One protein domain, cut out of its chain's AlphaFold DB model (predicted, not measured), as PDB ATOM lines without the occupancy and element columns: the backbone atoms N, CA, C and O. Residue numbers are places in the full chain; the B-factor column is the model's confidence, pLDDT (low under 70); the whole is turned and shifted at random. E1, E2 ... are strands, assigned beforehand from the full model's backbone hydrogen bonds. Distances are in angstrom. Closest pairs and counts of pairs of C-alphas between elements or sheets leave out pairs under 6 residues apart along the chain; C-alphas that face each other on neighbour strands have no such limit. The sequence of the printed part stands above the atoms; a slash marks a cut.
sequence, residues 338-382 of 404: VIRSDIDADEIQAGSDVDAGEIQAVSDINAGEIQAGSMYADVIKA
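What this domain is: This is residues 338 to 382 of the 404 residues of an uncharacterized protein of Mytilus galloprovincialis (UniProt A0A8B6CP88). The chain winds in two stacked, squarish turns, a short solenoid: E1 and E2 make the first turn, E3 and E4 the second, E3 stacked beside E1 and E4 beside E2. The 45 printed residues, all strand in class, hold E1 to E4 in that order, in two parallel two-stranded sheets. The whole is compact, radius of gyration of the C-alphas 10.4 A, spanning 22 by 19 by 11 A.

Where its parts are: Find C-alpha 343 at (-37.225, -12.164, -25.314), where E1 begins, residues 343 to 349. E2, residues 354 to 361, bends by 98 degrees at residue 357. E3 is residues 365 to 371. E4, residues 374 to 381, 18.0 A long, bends by 85 degrees at residue 378 and ends at (-48.663, -16.646, -21.055).

How they stand to each other: Look at N 348 and O 369, 2.9 A apart, between parallel E1 and E3. Between parallel E2 and E4, N 356 and O 376 are 3.0 A apart. E1 and E4 are apart.

The domain as a whole: The printed part has no cut, and its three links are tight. Residues 338 to 341 and 351 have pLDDT under 70.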
ATOM      1  N   VAL A 338     -43.398 -22.893 -28.049       49.56
ATOM      2  CA  VAL A 338     -42.717 -22.698 -26.767       49.56
ATOM      3  C   VAL A 338     -41.397 -21.988 -27.025       49.56
ATOM      4  O   VAL A 338     -40.412 -22.626 -27.394       49.56
ATOM      5  N   ILE A 339     -41.356 -20.681 -26.780       59.56
ATOM      6  CA  ILE A 339     -40.096 -19.937 -26.741       59.56
ATOM      7  C   ILE A 339     -39.570 -20.026 -25.303       59.56
ATOM      8  O   ILE A 339     -40.160 -19.490 -24.367       59.56
ATOM      9  N   ARG A 340     -38.484 -20.786 -25.106       47.31
ATOM     10  CA  ARG A 340     -37.923 -21.112 -23.777       47.31
ATOM     11  C   ARG A 340     -36.895 -20.105 -23.252       47.31
ATOM     12  O   ARG A 340     -36.105 -20.450 -22.379       47.31
ATOM     13  N   SER A 341     -36.889 -18.890 -23.771       62.12
ATOM     14  CA  SER A 341     -35.916 -17.860 -23.408       62.12
ATOM     15  C   SER A 341     -36.600 -16.516 -23.214       62.12
ATOM     16  O   SER A 341     -37.625 -16.249 -23.840       62.12
ATOM     17  N   ASP A 342     -36.000 -15.686 -22.364       70.38
ATOM     18  CA  ASP A 342     -36.309 -14.264 -22.253       70.38
ATOM     19  C   ASP A 342     -36.210 -13.645 -23.652       70.38
ATOM     20  O   ASP A 342     -35.234 -13.878 -24.375       70.38
ATOM     21  N   ILE A 343     -37.242 -12.905 -24.054       74.56
ATOM     22  CA  ILE A 343     -37.225 -12.164 -25.314       74.56
ATOM     23  C   ILE A 343     -36.969 -10.710 -24.946       74.56
ATOM     24  O   ILE A 343     -37.868 -10.031 -24.451       74.56
ATOM     25  N   ASP A 344     -35.734 -10.270 -25.168       82.50
ATOM     26  CA  ASP A 344     -35.326  -8.870 -25.080       82.50
ATOM     27  C   ASP A 344     -34.919  -8.411 -26.481       82.50
ATOM     28  O   ASP A 344     -33.917  -8.875 -27.036       82.50
ATOM     29  N   ALA A 345     -35.764  -7.591 -27.101       76.44
ATOM     30  CA  ALA A 345     -35.581  -7.141 -28.474       76.44
ATOM     31  C   ALA A 345     -36.021  -5.685 -28.627       76.44
ATOM     32  O   ALA A 345     -37.048  -5.279 -28.099       76.44
ATOM     33  N   ASP A 346     -35.306  -4.894 -29.424       77.69
ATOM     34  CA  ASP A 346     -35.763  -3.532 -29.726       77.69
ATOM     35  C   ASP A 346     -37.086  -3.548 -30.523       77.69
ATOM     36  O   ASP A 346     -37.965  -2.716 -30.299       77.69
ATOM     37  N   GLU A 347     -37.265  -4.540 -31.401       84.69
ATOM     38  CA  GLU A 347     -38.455  -4.718 -32.235       84.69
ATOM     39  C   GLU A 347     -38.747  -6.211 -32.462       84.69
ATOM     40  O   GLU A 347     -37.848  -6.986 -32.801       84.69
ATOM     41  N   ILE A 348     -40.010  -6.619 -32.302       81.06
ATOM     42  CA  ILE A 348     -40.503  -7.956 -32.663       81.06
ATOM     43  C   ILE A 348     -41.487  -7.792 -33.819       81.06
ATOM     44  O   ILE A 348     -42.585  -7.271 -33.624       81.06
ATOM     45  N   GLN A 349     -41.111  -8.263 -35.009       82.44
ATOM     46  CA  GLN A 349     -41.942  -8.168 -36.207       82.44
ATOM     47  C   GLN A 349     -42.370  -9.554 -36.697       82.44
ATOM     48  O   GLN A 349     -41.546 -10.363 -37.127       82.44
ATOM     49  N   ALA A 350     -43.676  -9.813 -36.686       78.75
ATOM     50  CA  ALA A 350     -44.266 -10.920 -37.426       78.75
ATOM     51  C   ALA A 350     -44.712 -10.393 -38.795       78.75
ATOM     52  O   ALA A 350     -45.646  -9.603 -38.899       78.75
ATOM     53  N   GLY A 351     -44.030 -10.817 -39.863       64.31
ATOM     54  CA  GLY A 351     -44.326 -10.376 -41.235       64.31
ATOM     55  C   GLY A 351     -45.679 -10.848 -41.798       64.31
ATOM     56  O   GLY A 351     -45.979 -10.582 -42.961       64.31
ATOM     57  N   SER A 352     -46.475 -11.569 -41.007       78.81
ATOM     58  CA  SER A 352     -47.796 -12.104 -41.339       78.81
ATOM     59  C   SER A 352     -48.648 -12.245 -40.075       78.81
ATOM     60  O   SER A 352     -48.164 -12.004 -38.968       78.81
ATOM     61  N   ASP A 353     -49.903 -12.665 -40.245       81.19
ATOM     62  CA  ASP A 353     -50.788 -13.012 -39.133       81.19
ATOM     63  C   ASP A 353     -50.146 -14.094 -38.247       81.19
ATOM     64  O   ASP A 353     -49.560 -15.063 -38.743       81.19
ATOM     65  N   VAL A 354     -50.236 -13.903 -36.933       78.25
ATOM     66  CA  VAL A 354     -49.815 -14.862 -35.912       78.25
ATOM     67  C   VAL A 354     -51.064 -15.596 -35.446       78.25
ATOM     68  O   VAL A 354     -51.883 -15.014 -34.741       78.25
ATOM     69  N   ASP A 355     -51.201 -16.859 -35.843       81.12
ATOM     70  CA  ASP A 355     -52.247 -17.764 -35.360       81.12
ATOM     71  C   ASP A 355     -51.596 -18.869 -34.520       81.12
ATOM     72  O   ASP A 355     -50.861 -19.716 -35.038       81.12
ATOM     73  N   ALA A 356     -51.787 -18.804 -33.204       76.38
ATOM     74  CA  ALA A 356     -51.174 -19.728 -32.261       76.38
ATOM     75  C   ALA A 356     -52.152 -20.108 -31.148       76.38
ATOM     76  O   ALA A 356     -52.600 -19.259 -30.386       76.38
ATOM     77  N   GLY A 357     -52.403 -21.406 -30.960       71.44
ATOM     78  CA  GLY A 357     -53.234 -21.875 -29.842       71.44
ATOM     79  C   GLY A 357     -52.692 -21.444 -28.468       71.44
ATOM     80  O   GLY A 357     -53.448 -21.068 -27.581       71.44
ATOM     81  N   GLU A 358     -51.372 -21.427 -28.271       79.50
ATOM     82  CA  GLU A 358     -50.761 -20.890 -27.049       79.50
ATOM     83  C   GLU A 358     -49.416 -20.236 -27.373       79.50
ATOM     84  O   GLU A 358     -48.516 -20.893 -27.899       79.50
ATOM     85  N   ILE A 359     -49.261 -18.959 -27.010       77.31
ATOM     86  CA  ILE A 359     -47.970 -18.265 -26.999       77.31
ATOM     87  C   ILE A 359     -47.476 -18.284 -25.559       77.31
ATOM     88  O   ILE A 359     -48.013 -17.588 -24.696       77.31
ATOM     89  N   GLN A 360     -46.468 -19.109 -25.285       79.31
ATOM     90  CA  GLN A 360     -45.870 -19.206 -23.959       79.31
ATOM     91  C   GLN A 360     -44.451 -18.642 -23.992       79.31
ATOM     92  O   GLN A 360     -43.536 -19.291 -24.503       79.31
ATOM     93  N   ALA A 361     -44.274 -17.463 -23.400       79.06
ATOM     94  CA  ALA A 361     -42.974 -16.988 -22.962       79.06
ATOM     95  C   ALA A 361     -42.714 -17.552 -21.563       79.06
ATOM     96  O   ALA A 361     -43.546 -17.445 -20.660       79.06
ATOM     97  N   VAL A 362     -41.567 -18.207 -21.386       72.75
ATOM     98  CA  VAL A 362     -41.163 -18.748 -20.076       72.75
ATOM     99  C   VAL A 362     -40.867 -17.623 -19.066       72.75
ATOM    100  O   VAL A 362     -40.978 -17.843 -17.859       72.75
ATOM    101  N   SER A 363     -40.591 -16.418 -19.565       85.94
ATOM    102  CA  SER A 363     -40.229 -15.234 -18.785       85.94
ATOM    103  C   SER A 363     -40.950 -13.977 -19.295       85.94
ATOM    104  O   SER A 363     -42.028 -14.066 -19.889       85.94
ATOM    105  N   ASP A 364     -40.374 -12.804 -19.027       83.75
ATOM    106  CA  ASP A 364     -40.877 -11.518 -19.495       83.75
ATOM    107  C   ASP A 364     -40.607 -11.326 -20.998       83.75
ATOM    108  O   ASP A 364     -39.583 -11.764 -21.528       83.75
ATOM    109  N   ILE A 365     -41.537 -10.661 -21.682       81.94
ATOM    110  CA  ILE A 365     -41.363 -10.162 -23.050       81.94
ATOM    111  C   ILE A 365     -41.074  -8.667 -22.933       81.94
ATOM    112  O   ILE A 365     -41.981  -7.894 -22.611       81.94
ATOM    113  N   ASN A 366     -39.831  -8.263 -23.192       84.75
ATOM    114  CA  ASN A 366     -39.426  -6.861 -23.222       84.75
ATOM    115  C   ASN A 366     -39.156  -6.462 -24.674       84.75
ATOM    116  O   ASN A 366     -38.241  -6.981 -25.312       84.75
ATOM    117  N   ALA A 367     -39.980  -5.556 -25.200       85.56
ATOM    118  CA  ALA A 367     -39.841  -5.044 -26.552       85.56
ATOM    119  C   ALA A 367     -39.939  -3.515 -26.610       85.56
ATOM    120  O   ALA A 367     -40.728  -2.898 -25.893       85.56
ATOM    121  N   GLY A 368     -39.178  -2.871 -27.492       83.50
ATOM    122  CA  GLY A 368     -39.457  -1.477 -27.849       83.50
ATOM    123  C   GLY A 368     -40.797  -1.382 -28.582       83.50
ATOM    124  O   GLY A 368     -41.720  -0.697 -28.130       83.50
ATOM    125  N   GLU A 369     -40.939  -2.148 -29.662       87.50
ATOM    126  CA  GLU A 369     -42.160  -2.242 -30.467       87.50
ATOM    127  C   GLU A 369     -42.492  -3.703 -30.818       87.50
ATOM    128  O   GLU A 369     -41.609  -4.485 -31.168       87.50
ATOM    129  N   ILE A 370     -43.769  -4.087 -30.729       83.88
ATOM    130  CA  ILE A 370     -44.274  -5.371 -31.238       83.88
ATOM    131  C   ILE A 370     -45.210  -5.070 -32.402       83.88
ATOM    132  O   ILE A 370     -46.257  -4.452 -32.196       83.88
ATOM    133  N   GLN A 371     -44.846  -5.515 -33.603       85.69
ATOM    134  CA  GLN A 371     -45.657  -5.367 -34.805       85.69
ATOM    135  C   GLN A 371     -46.093  -6.739 -35.328       85.69
ATOM    136  O   GLN A 371     -45.269  -7.580 -35.692       85.69
ATOM    137  N   ALA A 372     -47.403  -6.950 -35.397       83.69
ATOM    138  CA  ALA A 372     -48.017  -8.095 -36.062       83.69
ATOM    139  C   ALA A 372     -49.074  -7.594 -37.055       83.69
ATOM    140  O   ALA A 372     -49.565  -6.478 -36.910       83.69
ATOM    141  N   GLY A 373     -49.416  -8.402 -38.063       86.12
ATOM    142  CA  GLY A 373     -50.627  -8.171 -38.860       86.12
ATOM    143  C   GLY A 373     -51.855  -8.394 -37.979       86.12
ATOM    144  O   GLY A 373     -52.235  -7.532 -37.191       86.12
ATOM    145  N   SER A 374     -52.421  -9.593 -38.024       82.56
ATOM    146  CA  SER A 374     -53.446 -10.038 -37.073       82.56
ATOM    147  C   SER A 374     -52.833 -10.966 -36.025       82.56
ATOM    148  O   SER A 374     -52.007 -11.814 -36.358       82.56
ATOM    149  N   MET A 375     -53.228 -10.833 -34.760       79.88
ATOM    150  CA  MET A 375     -52.810 -11.743 -33.692       79.88
ATOM    151  C   MET A 375     -54.021 -12.498 -33.140       79.88
ATOM    152  O   MET A 375     -54.882 -11.917 -32.472       79.88
ATOM    153  N   TYR A 376     -54.047 -13.804 -33.399       81.44
ATOM    154  CA  TYR A 376     -55.023 -14.752 -32.877       81.44
ATOM    155  C   TYR A 376     -54.309 -15.708 -31.925       81.44
ATOM    156  O   TYR A 376     -53.469 -16.511 -32.333       81.44
ATOM    157  N   ALA A 377     -54.624 -15.594 -30.635       79.56
ATOM    158  CA  ALA A 377     -54.133 -16.534 -29.644       79.56
ATOM    159  C   ALA A 377     -55.214 -16.907 -28.636       79.56
ATOM    160  O   ALA A 377     -55.856 -16.029 -28.044       79.56
ATOM    161  N   ASP A 378     -55.377 -18.211 -28.389       77.88
ATOM    162  CA  ASP A 378     -56.293 -18.657 -27.337       77.88
ATOM    163  C   ASP A 378     -55.720 -18.322 -25.962       77.88
ATOM    164  O   ASP A 378     -56.463 -17.963 -25.052       77.88
ATOM    165  N   VAL A 379     -54.399 -18.419 -25.786       76.81
ATOM    166  CA  VAL A 379     -53.738 -18.056 -24.531       76.81
ATOM    167  C   VAL A 379     -52.366 -17.439 -24.794       76.81
ATOM    168  O   VAL A 379     -51.517 -18.047 -25.440       76.81
ATOM    169  N   ILE A 380     -52.114 -16.263 -24.216       78.50
ATOM    170  CA  ILE A 380     -50.771 -15.682 -24.113       78.50
ATOM    171  C   ILE A 380     -50.339 -15.778 -22.652       78.50
ATOM    172  O   ILE A 380     -50.957 -15.170 -21.775       78.50
ATOM    173  N   LYS A 381     -49.294 -16.559 -22.377       78.56
ATOM    174  CA  LYS A 381     -48.663 -16.646 -21.055       78.56
ATOM    175  C   LYS A 381     -47.304 -15.972 -21.122       78.56
ATOM    176  O   LYS A 381     -46.403 -16.475 -21.785       78.56
ATOM    177  N   ALA A 382     -47.175 -14.867 -20.410       82.19
ATOM    178  CA  ALA A 382     -45.911 -14.213 -20.117       82.19
ATOM    179  C   ALA A 382     -45.926 -13.822 -18.638       82.19
ATOM    180  O   ALA A 382     -46.998 -13.540 -18.093       82.19
TER     181      ALA A 382